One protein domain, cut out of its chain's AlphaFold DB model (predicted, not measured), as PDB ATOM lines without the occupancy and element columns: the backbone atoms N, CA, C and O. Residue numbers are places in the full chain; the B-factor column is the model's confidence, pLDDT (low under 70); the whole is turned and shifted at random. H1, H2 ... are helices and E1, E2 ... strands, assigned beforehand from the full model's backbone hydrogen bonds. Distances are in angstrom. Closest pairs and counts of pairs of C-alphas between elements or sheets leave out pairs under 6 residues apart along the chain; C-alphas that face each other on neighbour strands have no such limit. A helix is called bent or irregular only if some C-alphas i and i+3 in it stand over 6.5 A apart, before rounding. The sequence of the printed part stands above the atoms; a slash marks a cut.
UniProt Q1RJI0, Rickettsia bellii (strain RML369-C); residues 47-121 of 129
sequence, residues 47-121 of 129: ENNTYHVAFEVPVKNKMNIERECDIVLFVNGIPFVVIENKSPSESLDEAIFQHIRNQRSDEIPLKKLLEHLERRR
ATOM      1  N   GLU A  47     -48.170 -80.754 -24.795       95.88
ATOM      2  CA  GLU A  47     -48.060 -82.205 -24.948       95.88
ATOM      3  C   GLU A  47     -48.329 -82.709 -26.374       95.88
ATOM      4  O   GLU A  47     -47.857 -83.786 -26.734       95.88
ATOM      5  N   ASN A  48     -49.031 -81.926 -27.202       95.44
ATOM      6  CA  ASN A  48     -49.243 -82.247 -28.615       95.44
ATOM      7  C   ASN A  48     -47.976 -82.037 -29.456       95.44
ATOM      8  O   ASN A  48     -47.902 -82.498 -30.600       95.44
ATOM      9  N   ASN A  49     -46.970 -81.335 -28.925       93.69
ATOM     10  CA  ASN A  49     -45.707 -81.144 -29.619       93.69
ATOM     11  C   ASN A  49     -44.802 -82.369 -29.479       93.69
ATOM     12  O   ASN A  49     -44.745 -83.039 -28.452       93.69
ATOM     13  N   THR A  50     -44.008 -82.617 -30.515       91.50
ATOM     14  CA  THR A  50     -42.927 -83.598 -30.462       91.50
ATOM     15  C   THR A  50     -41.639 -82.922 -30.016       91.50
ATOM     16  O   THR A  50     -41.160 -81.991 -30.671       91.50
ATOM     17  N   TYR A  51     -41.053 -83.419 -28.933       89.44
ATOM     18  CA  TYR A  51     -39.795 -82.921 -28.393       89.44
ATOM     19  C   TYR A  51     -38.650 -83.850 -28.771       89.44
ATOM     20  O   TYR A  51     -38.793 -85.073 -28.764       89.44
ATOM     21  N   HIS A  52     -37.503 -83.266 -29.104       86.56
ATOM     22  CA  HIS A  52     -36.290 -84.039 -29.331       86.56
ATOM     23  C   HIS A  52     -35.077 -83.362 -28.724       86.56
ATOM     24  O   HIS A  52     -34.980 -82.138 -28.696       86.56
ATOM     25  N   VAL A  53     -34.103 -84.176 -28.339       87.25
ATOM     26  CA  VAL A  53     -32.751 -83.731 -28.009       87.25
ATOM     27  C   VAL A  53     -31.755 -84.362 -28.974       87.25
ATOM     28  O   VAL A  53     -31.889 -85.531 -29.345       87.25
ATOM     29  N   ALA A  54     -30.759 -83.583 -29.386       85.31
ATOM     30  CA  ALA A  54     -29.573 -84.078 -30.066       85.31
ATOM     31  C   ALA A  54     -28.324 -83.613 -29.317       85.31
ATOM     32  O   ALA A  54     -28.280 -82.491 -28.818       85.31
ATOM     33  N   PHE A  55     -27.328 -84.488 -29.274       87.38
ATOM     34  CA  PHE A  55     -26.012 -84.230 -28.701       87.38
ATOM     35  C   PHE A  55     -24.995 -84.054 -29.828       87.38
ATOM     36  O   PHE A  55     -25.200 -84.639 -30.897       87.38
ATOM     37  N   GLU A  56     -23.922 -83.306 -29.566       86.31
ATOM     38  CA  GLU A  56     -22.754 -83.182 -30.452       86.31
ATOM     39  C   GLU A  56     -23.180 -82.797 -31.881       86.31
ATOM     40  O   GLU A  56     -22.987 -83.532 -32.853       86.31
ATOM     41  N   VAL A  57     -23.886 -81.669 -32.010       84.25
ATOM     42  CA  VAL A  57     -24.503 -81.241 -33.271       84.25
ATOM     43  C   VAL A  57     -23.530 -80.354 -34.050       84.25
ATOM     44  O   VAL A  57     -23.361 -79.186 -33.695       84.25
ATOM     45  N   PRO A  58     -22.925 -80.837 -35.153       84.56
ATOM     46  CA  PRO A  58     -22.021 -80.022 -35.949       84.56
ATOM     47  C   PRO A  58     -22.807 -78.999 -36.771       84.56
ATOM     48  O   PRO A  58     -23.790 -79.323 -37.435       84.56
ATOM     49  N   VAL A  59     -22.336 -77.760 -36.817       82.81
ATOM     50  CA  VAL A  59     -22.900 -76.683 -37.626       82.81
ATOM     51  C   VAL A  59     -21.780 -75.919 -38.312       82.81
ATOM     52  O   VAL A  59     -20.761 -75.582 -37.717       82.81
ATOM     53  N   LYS A  60     -21.967 -75.629 -39.598       83.31
ATOM     54  CA  LYS A  60     -21.007 -74.846 -40.378       83.31
ATOM     55  C   LYS A  60     -21.402 -73.378 -40.359       83.31
ATOM     56  O   LYS A  60     -22.532 -73.043 -40.728       83.31
ATOM     57  N   ASN A  61     -20.466 -72.517 -39.975       81.81
ATOM     58  CA  ASN A  61     -20.654 -71.075 -40.050       81.81
ATOM     59  C   ASN A  61     -20.564 -70.563 -41.503       81.81
ATOM     60  O   ASN A  61     -20.410 -71.341 -42.453       81.81
ATOM     61  N   LYS A  62     -20.666 -69.242 -41.715       77.44
ATOM     62  CA  LYS A  62     -20.594 -68.656 -43.070       77.44
ATOM     63  C   LYS A  62     -19.266 -68.924 -43.790       77.44
ATOM     64  O   LYS A  62     -19.251 -68.935 -45.017       77.44
ATOM     65  N   MET A  63     -18.185 -69.159 -43.050       82.50
ATOM     66  CA  MET A  63     -16.854 -69.461 -43.583       82.50
ATOM     67  C   MET A  63     -16.609 -70.969 -43.766       82.50
ATOM     68  O   MET A  63     -15.478 -71.375 -44.008       82.50
ATOM     69  N   ASN A  64     -17.649 -71.808 -43.654       81.69
ATOM     70  CA  ASN A  64     -17.557 -73.274 -43.671       81.69
ATOM     71  C   ASN A  64     -16.695 -73.880 -42.550       81.69
ATOM     72  O   ASN A  64     -16.347 -75.059 -42.626       81.69
ATOM     73  N   ILE A  65     -16.397 -73.113 -41.499       83.12
ATOM     74  CA  ILE A  65     -15.757 -73.640 -40.295       83.12
ATOM     75  C   ILE A  65     -16.826 -74.380 -39.497       83.12
ATOM     76  O   ILE A  65     -17.908 -73.843 -39.245       83.12
ATOM     77  N   GLU A  66     -16.529 -75.628 -39.146       83.25
ATOM     78  CA  GLU A  66     -17.410 -76.453 -38.331       83.25
ATOM     79  C   GLU A  66     -17.262 -76.090 -36.854       83.25
ATOM     80  O   GLU A  66     -16.167 -75.849 -36.344       83.25
ATOM     81  N   ARG A  67     -18.403 -76.013 -36.189       82.62
ATOM     82  CA  ARG A  67     -18.549 -75.771 -34.765       82.62
ATOM     83  C   ARG A  67     -19.559 -76.775 -34.250       82.62
ATOM     84  O   ARG A  67     -20.583 -76.973 -34.893       82.62
ATOM     85  N   GLU A  68     -19.273 -77.399 -33.129       85.12
ATOM     86  CA  GLU A  68     -20.163 -78.386 -32.538       85.12
ATOM     87  C   GLU A  68     -20.902 -77.747 -31.371       85.12
ATOM     88  O   GLU A  68     -20.276 -77.090 -30.544       85.12
ATOM     89  N   CYS A  69     -22.224 -77.883 -31.368       87.31
ATOM     90  CA  CYS A  69     -23.061 -77.535 -30.230       87.31
ATOM     91  C   CYS A  69     -23.219 -78.771 -29.351       87.31
ATOM     92  O   CYS A  69     -23.591 -79.829 -29.869       87.31
ATOM     93  N   ASP A  70     -23.010 -78.637 -28.043       89.12
ATOM     94  CA  ASP A  70     -23.046 -79.798 -27.147       89.12
ATOM     95  C   ASP A  70     -24.432 -80.448 -27.105       89.12
ATOM     96  O   ASP A  70     -24.561 -81.666 -27.258       89.12
ATOM     97  N   ILE A  71     -25.487 -79.649 -26.916       89.81
ATOM     98  CA  ILE A  71     -26.873 -80.126 -26.874       89.81
ATOM     99  C   ILE A  71     -27.789 -79.147 -27.607       89.81
ATOM    100  O   ILE A  71     -27.764 -77.940 -27.367       89.81
ATOM    101  N   VAL A  72     -28.668 -79.676 -28.459       89.19
ATOM    102  CA  VAL A  72     -29.721 -78.906 -29.128       89.19
ATOM    103  C   VAL A  72     -31.082 -79.529 -28.840       89.19
ATOM    104  O   VAL A  72     -31.288 -80.726 -29.056       89.19
ATOM    105  N   LEU A  73     -32.017 -78.707 -28.361       90.44
ATOM    106  CA  LEU A  73     -33.401 -79.098 -28.100       90.44
ATOM    107  C   LEU A  73     -34.304 -78.651 -29.245       90.44
ATOM    108  O   LEU A  73     -34.202 -77.519 -29.727       90.44
ATOM    109  N   PHE A  74     -35.219 -79.530 -29.639       88.12
ATOM    110  CA  PHE A  74     -36.150 -79.325 -30.737       88.12
ATOM    111  C   PHE A  74     -37.596 -79.411 -30.281       88.12
ATOM    112  O   PHE A  74     -37.942 -80.261 -29.462       88.12
ATOM    113  N   VAL A  75     -38.444 -78.610 -30.920       91.75
ATOM    114  CA  VAL A  75     -39.904 -78.721 -30.845       91.75
ATOM    115  C   VAL A  75     -40.436 -78.849 -32.268       91.75
ATOM    116  O   VAL A  75     -40.156 -78.001 -33.115       91.75
ATOM    117  N   ASN A  76     -41.133 -79.942 -32.575       89.06
ATOM    118  CA  ASN A  76     -41.630 -80.275 -33.919       89.06
ATOM    119  C   ASN A  76     -40.535 -80.213 -35.010       89.06
ATOM    120  O   ASN A  76     -40.791 -79.867 -36.165       89.06
ATOM    121  N   GLY A  77     -39.289 -80.528 -34.634       82.50
ATOM    122  CA  GLY A  77     -38.111 -80.479 -35.509       82.50
ATOM    123  C   GLY A  77     -37.470 -79.095 -35.687       82.50
ATOM    124  O   GLY A  77     -36.485 -78.978 -36.415       82.50
ATOM    125  N   ILE A  78     -37.984 -78.054 -35.029       86.94
ATOM    126  CA  ILE A  78     -37.405 -76.704 -35.013       86.94
ATOM    127  C   ILE A  78     -36.409 -76.626 -33.846       86.94
ATOM    128  O   ILE A  78     -36.809 -76.968 -32.736       86.94
ATOM    129  N   PRO A  79     -35.141 -76.211 -34.039       87.38
ATOM    130  CA  PRO A  79     -34.219 -75.964 -32.931       87.38
ATOM    131  C   PRO A  79     -34.736 -74.789 -32.101       87.38
ATOM    132  O   PRO A  79     -35.019 -73.730 -32.651       87.38
ATOM    133  N   PHE A  80     -34.859 -74.977 -30.792       87.50
ATOM    134  CA  PHE A  80     -35.328 -73.953 -29.853       87.50
ATOM    135  C   PHE A  80     -34.231 -73.506 -28.898       87.50
ATOM    136  O   PHE A  80     -34.119 -72.321 -28.596       87.50
ATOM    137  N   VAL A  81     -33.423 -74.452 -28.421       88.94
ATOM    138  CA  VAL A  81     -32.414 -74.197 -27.394       88.94
ATOM    139  C   VAL A  81     -31.106 -74.842 -27.811       88.94
ATOM    140  O   VAL A  81     -31.096 -75.983 -28.269       88.94
ATOM    141  N   VAL A  82     -30.019 -74.105 -27.619       88.38
ATOM    142  CA  VAL A  82     -28.656 -74.631 -27.617       88.38
ATOM    143  C   VAL A  82     -28.157 -74.547 -26.181       88.38
ATOM    144  O   VAL A  82     -28.292 -73.498 -25.551       88.38
ATOM    145  N   ILE A  83     -27.635 -75.651 -25.661       89.94
ATOM    146  CA  ILE A  83     -26.981 -75.715 -24.356       89.94
ATOM    147  C   ILE A  83     -25.523 -76.068 -24.626       89.94
ATOM    148  O   ILE A  83     -25.252 -77.077 -25.274       89.94
ATOM    149  N   GLU A  84     -24.618 -75.232 -24.125       88.38
ATOM    150  CA  GLU A  84     -23.173 -75.440 -24.201       88.38
ATOM    151  C   GLU A  84     -22.638 -75.695 -22.791       88.38
ATOM    152  O   GLU A  84     -22.866 -74.903 -21.871       88.38
ATOM    153  N   ASN A  85     -21.911 -76.791 -22.627       88.50
ATOM    154  CA  ASN A  85     -21.236 -77.144 -21.397       88.50
ATOM    155  C   ASN A  85     -19.806 -76.610 -21.438       88.50
ATOM    156  O   ASN A  85     -19.082 -76.720 -22.424       88.50
ATOM    157  N   LYS A  86     -19.364 -76.047 -20.317       86.00
ATOM    158  CA  LYS A  86     -17.987 -75.591 -20.141       86.00
ATOM    159  C   LYS A  86     -17.365 -76.274 -18.946       86.00
ATOM    160  O   LYS A  86     -18.060 -76.650 -18.003       86.00
ATOM    161  N   SER A  87     -16.045 -76.446 -19.002       88.12
ATOM    162  CA  SER A  87     -15.302 -76.945 -17.850       88.12
ATOM    163  C   SER A  87     -15.586 -76.041 -16.644       88.12
ATOM    164  O   SER A  87     -15.576 -74.821 -16.801       88.12
ATOM    165  N   PRO A  88     -15.764 -76.590 -15.429       85.00
ATOM    166  CA  PRO A  88     -15.938 -75.780 -14.222       85.00
ATOM    167  C   PRO A  88     -14.721 -74.892 -13.909       85.00
ATOM    168  O   PRO A  88     -14.811 -74.006 -13.067       85.00
ATOM    169  N   SER A  89     -13.579 -75.139 -14.561       89.56
ATOM    170  CA  SER A  89     -12.375 -74.311 -14.469       89.56
ATOM    171  C   SER A  89     -12.382 -73.084 -15.390       89.56
ATOM    172  O   SER A  89     -11.485 -72.255 -15.268       89.56
ATOM    173  N   GLU A  90     -13.310 -72.987 -16.346       87.12
ATOM    174  CA  GLU A  90     -13.443 -71.812 -17.216       87.12
ATOM    175  C   GLU A  90     -14.214 -70.689 -16.513       87.12
ATOM    176  O   GLU A  90     -15.102 -70.930 -15.693       87.12
ATOM    177  N   SER A  91     -13.885 -69.442 -16.852       91.38
ATOM    178  CA  SER A  91     -14.629 -68.286 -16.357       91.38
ATOM    179  C   SER A  91     -16.041 -68.266 -16.945       91.38
ATOM    180  O   SER A  91     -16.226 -68.382 -18.159       91.38
ATOM    181  N   LEU A  92     -17.044 -68.049 -16.090       89.69
ATOM    182  CA  LEU A  92     -18.434 -67.888 -16.515       89.69
ATOM    183  C   LEU A  92     -18.594 -66.722 -17.501       89.69
ATOM    184  O   LEU A  92     -19.323 -66.845 -18.483       89.69
ATOM    185  N   ASP A  93     -17.888 -65.613 -17.275       91.75
ATOM    186  CA  ASP A  93     -17.956 -64.453 -18.163       91.75
ATOM    187  C   ASP A  93     -17.418 -64.803 -19.553       91.75
ATOM    188  O   ASP A  93     -18.051 -64.502 -20.564       91.75
ATOM    189  N   GLU A  94     -16.284 -65.506 -19.620       87.81
ATOM    190  CA  GLU A  94     -15.716 -65.969 -20.888       87.81
ATOM    191  C   GLU A  94     -16.661 -66.934 -21.606       87.81
ATOM    192  O   GLU A  94     -16.850 -66.811 -22.820       87.81
ATOM    193  N   ALA A  95     -17.306 -67.842 -20.868       86.88
ATOM    194  CA  ALA A  95     -18.311 -68.749 -21.408       86.88
ATOM    195  C   ALA A  95     -19.503 -67.984 -22.009       86.88
ATOM    196  O   ALA A  95     -19.888 -68.245 -23.151       86.88
ATOM    197  N   ILE A  96     -20.038 -66.988 -21.294       88.12
ATOM    198  CA  ILE A  96     -21.135 -66.133 -21.773       88.12
ATOM    199  C   ILE A  96     -20.708 -65.352 -23.022       88.12
ATOM    200  O   ILE A  96     -21.431 -65.343 -24.022       88.12
ATOM    201  N   PHE A  97     -19.523 -64.732 -23.015       89.19
ATOM    202  CA  PHE A  97     -19.017 -63.991 -24.173       89.19
ATOM    203  C   PHE A  97     -18.838 -64.891 -25.396       89.19
ATOM    204  O   PHE A  97     -19.205 -64.493 -26.505       89.19
ATOM    205  N   GLN A  98     -18.306 -66.103 -25.215       83.88
ATOM    206  CA  GLN A  98     -18.189 -67.085 -26.291       83.88
ATOM    207  C   GLN A  98     -19.567 -67.491 -26.824       83.88
ATOM    208  O   GLN A  98     -19.763 -67.494 -28.040       83.88
ATOM    209  N   HIS A  99     -20.530 -67.756 -25.940       86.50
ATOM    210  CA  HIS A  99     -21.886 -68.147 -26.318       86.50
ATOM    211  C   HIS A  99     -22.598 -67.043 -27.118       86.50
ATOM    212  O   HIS A  99     -23.139 -67.296 -28.193       86.50
ATOM    213  N   ILE A 100     -22.526 -65.789 -26.657       85.12
ATOM    214  CA  ILE A 100     -23.087 -64.628 -27.369       85.12
ATOM    215  C   ILE A 100     -22.381 -64.417 -28.715       85.12
ATOM    216  O   ILE A 100     -23.031 -64.136 -29.724       85.12
ATOM    217  N   ARG A 101     -21.049 -64.562 -28.765       84.12
ATOM    218  CA  ARG A 101     -20.285 -64.447 -30.017       84.12
ATOM    219  C   ARG A 101     -20.737 -65.489 -31.040       84.12
ATOM    220  O   ARG A 101     -20.921 -65.127 -32.198       84.12
ATOM    221  N   ASN A 102     -20.964 -66.732 -30.622       80.81
ATOM    222  CA  ASN A 102     -21.379 -67.817 -31.514       80.81
ATOM    223  C   ASN A 102     -22.759 -67.580 -32.158       80.81
ATOM    224  O   ASN A 102     -23.029 -68.125 -33.225       80.81
ATOM    225  N   GLN A 103     -23.609 -66.727 -31.577       78.00
ATOM    226  CA  GLN A 103     -24.914 -66.355 -32.143       78.00
ATOM    227  C   GLN A 103     -24.845 -65.209 -33.164       78.00
ATOM    228  O   GLN A 103     -25.860 -64.849 -33.770       78.00
ATOM    229  N   ARG A 104     -23.669 -64.601 -33.367       80.75
ATOM    230  CA  ARG A 104     -23.502 -63.521 -34.343       80.75
ATOM    231  C   ARG A 104     -23.767 -64.017 -35.761       80.75
ATOM    232  O   ARG A 104     -23.663 -65.196 -36.085       80.75
ATOM    233  N   SER A 105     -24.120 -63.076 -36.631       71.62
ATOM    234  CA  SER A 105     -24.591 -63.373 -37.986       71.62
ATOM    235  C   SER A 105     -23.575 -64.107 -38.876       71.62
ATOM    236  O   SER A 105     -23.970 -64.673 -39.894       71.62
ATOM    237  N   ASP A 106     -22.288 -64.041 -38.551       73.81
ATOM    238  CA  ASP A 106     -21.152 -64.680 -39.218       73.81
ATOM    239  C   ASP A 106     -20.817 -66.075 -38.670       73.81
ATOM    240  O   ASP A 106     -20.199 -66.867 -39.384       73.81
ATOM    241  N   GLU A 107     -21.307 -66.401 -37.473       79.31
ATOM    242  CA  GLU A 107     -21.068 -67.663 -36.778       79.31
ATOM    243  C   GLU A 107     -22.235 -68.650 -36.988       79.31
ATOM    244  O   GLU A 107     -22.515 -69.051 -38.123       79.31
ATOM    245  N   ILE A 108     -22.926 -69.046 -35.914       72.31
ATOM    246  CA  ILE A 108     -23.991 -70.054 -35.898       72.31
ATOM    247  C   ILE A 108     -25.298 -69.434 -35.371       72.31
ATOM    248  O   ILE A 108     -25.781 -69.770 -34.288       72.31
ATOM    249  N   PRO A 109     -25.929 -68.516 -36.118       71.00
ATOM    250  CA  PRO A 109     -27.265 -68.072 -35.758       71.00
ATOM    251  C   PRO A 109     -28.261 -69.232 -35.903       71.00
ATOM    252  O   PRO A 109     -28.045 -70.158 -36.686       71.00
ATOM    253  N   LEU A 110     -29.411 -69.130 -35.234       68.38
ATOM    254  CA  LEU A 110     -30.495 -70.125 -35.262       68.38
ATOM    255  C   LEU A 110     -30.856 -70.616 -36.679       68.38
ATOM    256  O   LEU A 110     -31.107 -71.798 -36.910       68.38
ATOM    257  N   LYS A 111     -30.800 -69.716 -37.666       68.75
ATOM    258  CA  LYS A 111     -31.026 -70.041 -39.080       68.75
ATOM    259  C   LYS A 111     -30.060 -71.108 -39.622       68.75
ATOM    260  O   LYS A 111     -30.463 -71.945 -40.424       68.75
ATOM    261  N   LYS A 112     -28.795 -71.117 -39.189       70.94
ATOM    262  CA  LYS A 112     -27.803 -72.115 -39.618       70.94
ATOM    263  C   LYS A 112     -28.081 -73.500 -39.043       70.94
ATOM    264  O   LYS A 112     -27.880 -74.482 -39.756       70.94
ATOM    265  N   LEU A 113     -28.598 -73.577 -37.817       72.38
ATOM    266  CA  LEU A 113     -29.075 -74.830 -37.224       72.38
ATOM    267  C   LEU A 113     -30.249 -75.401 -38.034       72.38
ATOM    268  O   LEU A 113     -30.211 -76.567 -38.421       72.38
ATOM    269  N   LEU A 114     -31.227 -74.561 -38.394       70.56
ATOM    270  CA  LEU A 114     -32.339 -74.939 -39.279       70.56
ATOM    271  C   LEU A 114     -31.855 -75.471 -40.644       70.56
ATOM    272  O   LEU A 114     -32.277 -76.546 -41.070       70.56
ATOM    273  N   GLU A 115     -30.930 -74.765 -41.307       67.50
ATOM    274  CA  GLU A 115     -30.338 -75.189 -42.591       67.50
ATOM    275  C   GLU A 115     -29.566 -76.520 -42.484       67.50
ATOM    276  O   GLU A 115     -29.542 -77.313 -43.431       67.50
ATOM    277  N   HIS A 116     -28.892 -76.772 -41.356       67.12
ATOM    278  CA  HIS A 116     -28.108 -77.992 -41.161       67.12
ATOM    279  C   HIS A 116     -28.997 -79.239 -41.040       67.12
ATOM    280  O   HIS A 116     -28.675 -80.292 -41.596       67.12
ATOM    281  N   LEU A 117     -30.136 -79.126 -40.356       61.75
ATOM    282  CA  LEU A 117     -31.015 -80.263 -40.062       61.75
ATOM    283  C   LEU A 117     -31.746 -80.782 -41.295       61.75
ATOM    284  O   LEU A 117     -31.904 -81.994 -41.438       61.75
ATOM    285  N   GLU A 118     -32.114 -79.912 -42.239       58.94
ATOM    286  CA  GLU A 118     -32.677 -80.371 -43.515       58.94
ATOM    287  C   GLU A 118     -31.686 -81.209 -44.315       58.94
ATOM    288  O   GLU A 118     -32.040 -82.269 -44.836       58.94
ATOM    289  N   ARG A 119     -30.418 -80.780 -44.360       57.44
ATOM    290  CA  ARG A 119     -29.353 -81.522 -45.050       57.44
ATOM    291  C   ARG A 119     -29.089 -82.877 -44.396       57.44
ATOM    292  O   ARG A 119     -28.668 -83.812 -45.073       57.44
ATOM    293  N   ARG A 120     -29.351 -82.993 -43.091       58.84
ATOM    294  CA  ARG A 120     -29.081 -84.180 -42.270       58.84
ATOM    295  C   ARG A 120     -30.325 -84.961 -41.861       58.84
ATOM    296  O   ARG A 120     -30.195 -85.889 -41.075       58.84
ATOM    297  N   ARG A 121     -31.481 -84.746 -42.497       49.28
ATOM    298  CA  ARG A 121     -32.684 -85.599 -42.356       49.28
ATOM    299  C   ARG A 121     -32.445 -87.087 -42.729       49.28
ATOM    300  O   ARG A 121     -33.353 -87.903 -42.630       49.28
TER     301      ARG A 121
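Overview. This is residues 47 to 121 of the 129 residues of a protein of Rickettsia bellii (strain RML369-C) (UniProt Q1RJI0). What is the main picture? A long hairpin of E1 and E2, sharply bent at residues 56 and 70, makes with the shorter E3 a strongly twisted three-stranded sheet, and H2 packs on one face of it, in the crook of the bend. H1 lies off to one side of the sheet, and residues 88 to 93, of which 92 and 93 belong to H1, stand free. What is it built of, and how large is it? The printed part has 75 residues, with three named strands and then two named helices, in the order E1 E2 E3 H1 H2, of the mixed class; the sheet order is E1 - E2 - E3, antiparallel throughout. It is compact, with a radius of gyration of the C-alphas of 13.1 A and spans of 39 by 31 by 17 A.

Along the chain. Where are the strands? E1 is residues 51 to 60, 23.7 A from first to last C-alpha, beginning at C-alpha 51 (-39.795, -82.921, -28.393). E2 is residues 66 to 75, 23.8 A, and E3 is residues 78 to 83, 14.9 A. Where are the helices? H1 is residues 92 to 102, 15.3 A. H2 is residues 110 to 119, 15.1 A, ending at C-alpha 119 (-29.353, -81.522, -45.050).

Arrangement. How do the strands pair? E1, E2 and E3 form a meander, each strand the antiparallel neighbour of the one before; N 57 and O 69 are 2.8 A apart, and N 73 and O 81 are 2.9 A apart, both within hydrogen-bond range. E1 bends by 78 degrees at residue 56 and E2 by 75 degrees at residue 70. Where is H2? It is on one face of the sheet, two layers in all, and touches E1, where the closest C-alphas, those of Val 59 and His 116, are 6.4 A apart. It touches E3 too, where the closest C-alphas, those of Pro 79 and Leu 114, are 6.7 A apart. And H1? H1 is only just not on the sheet, with 4 pairs of C-alphas within 10 A, and it is apart from E1, E2 and H2. How regular are the helix backbones? Each O i to N i+4 pair of H1 is within hydrogen-bond range, against 4 of 6 in H2.

Size, cuts and confidence. How far does it reach? The two C-alphas farthest apart, those of Asn 48 and Ser 89, are 40.3 A apart. Is the chain cut, and are any links long? The printed part has no cut; the links E1 to E2 and E2 to E3 are tight, those from E3 to H1 and from H1 to H2 are short, and none is long. Where is confidence low? The mean pLDDT of the printed part is 82.3, and residues 110 to 111 and 115 to 121 are under 70.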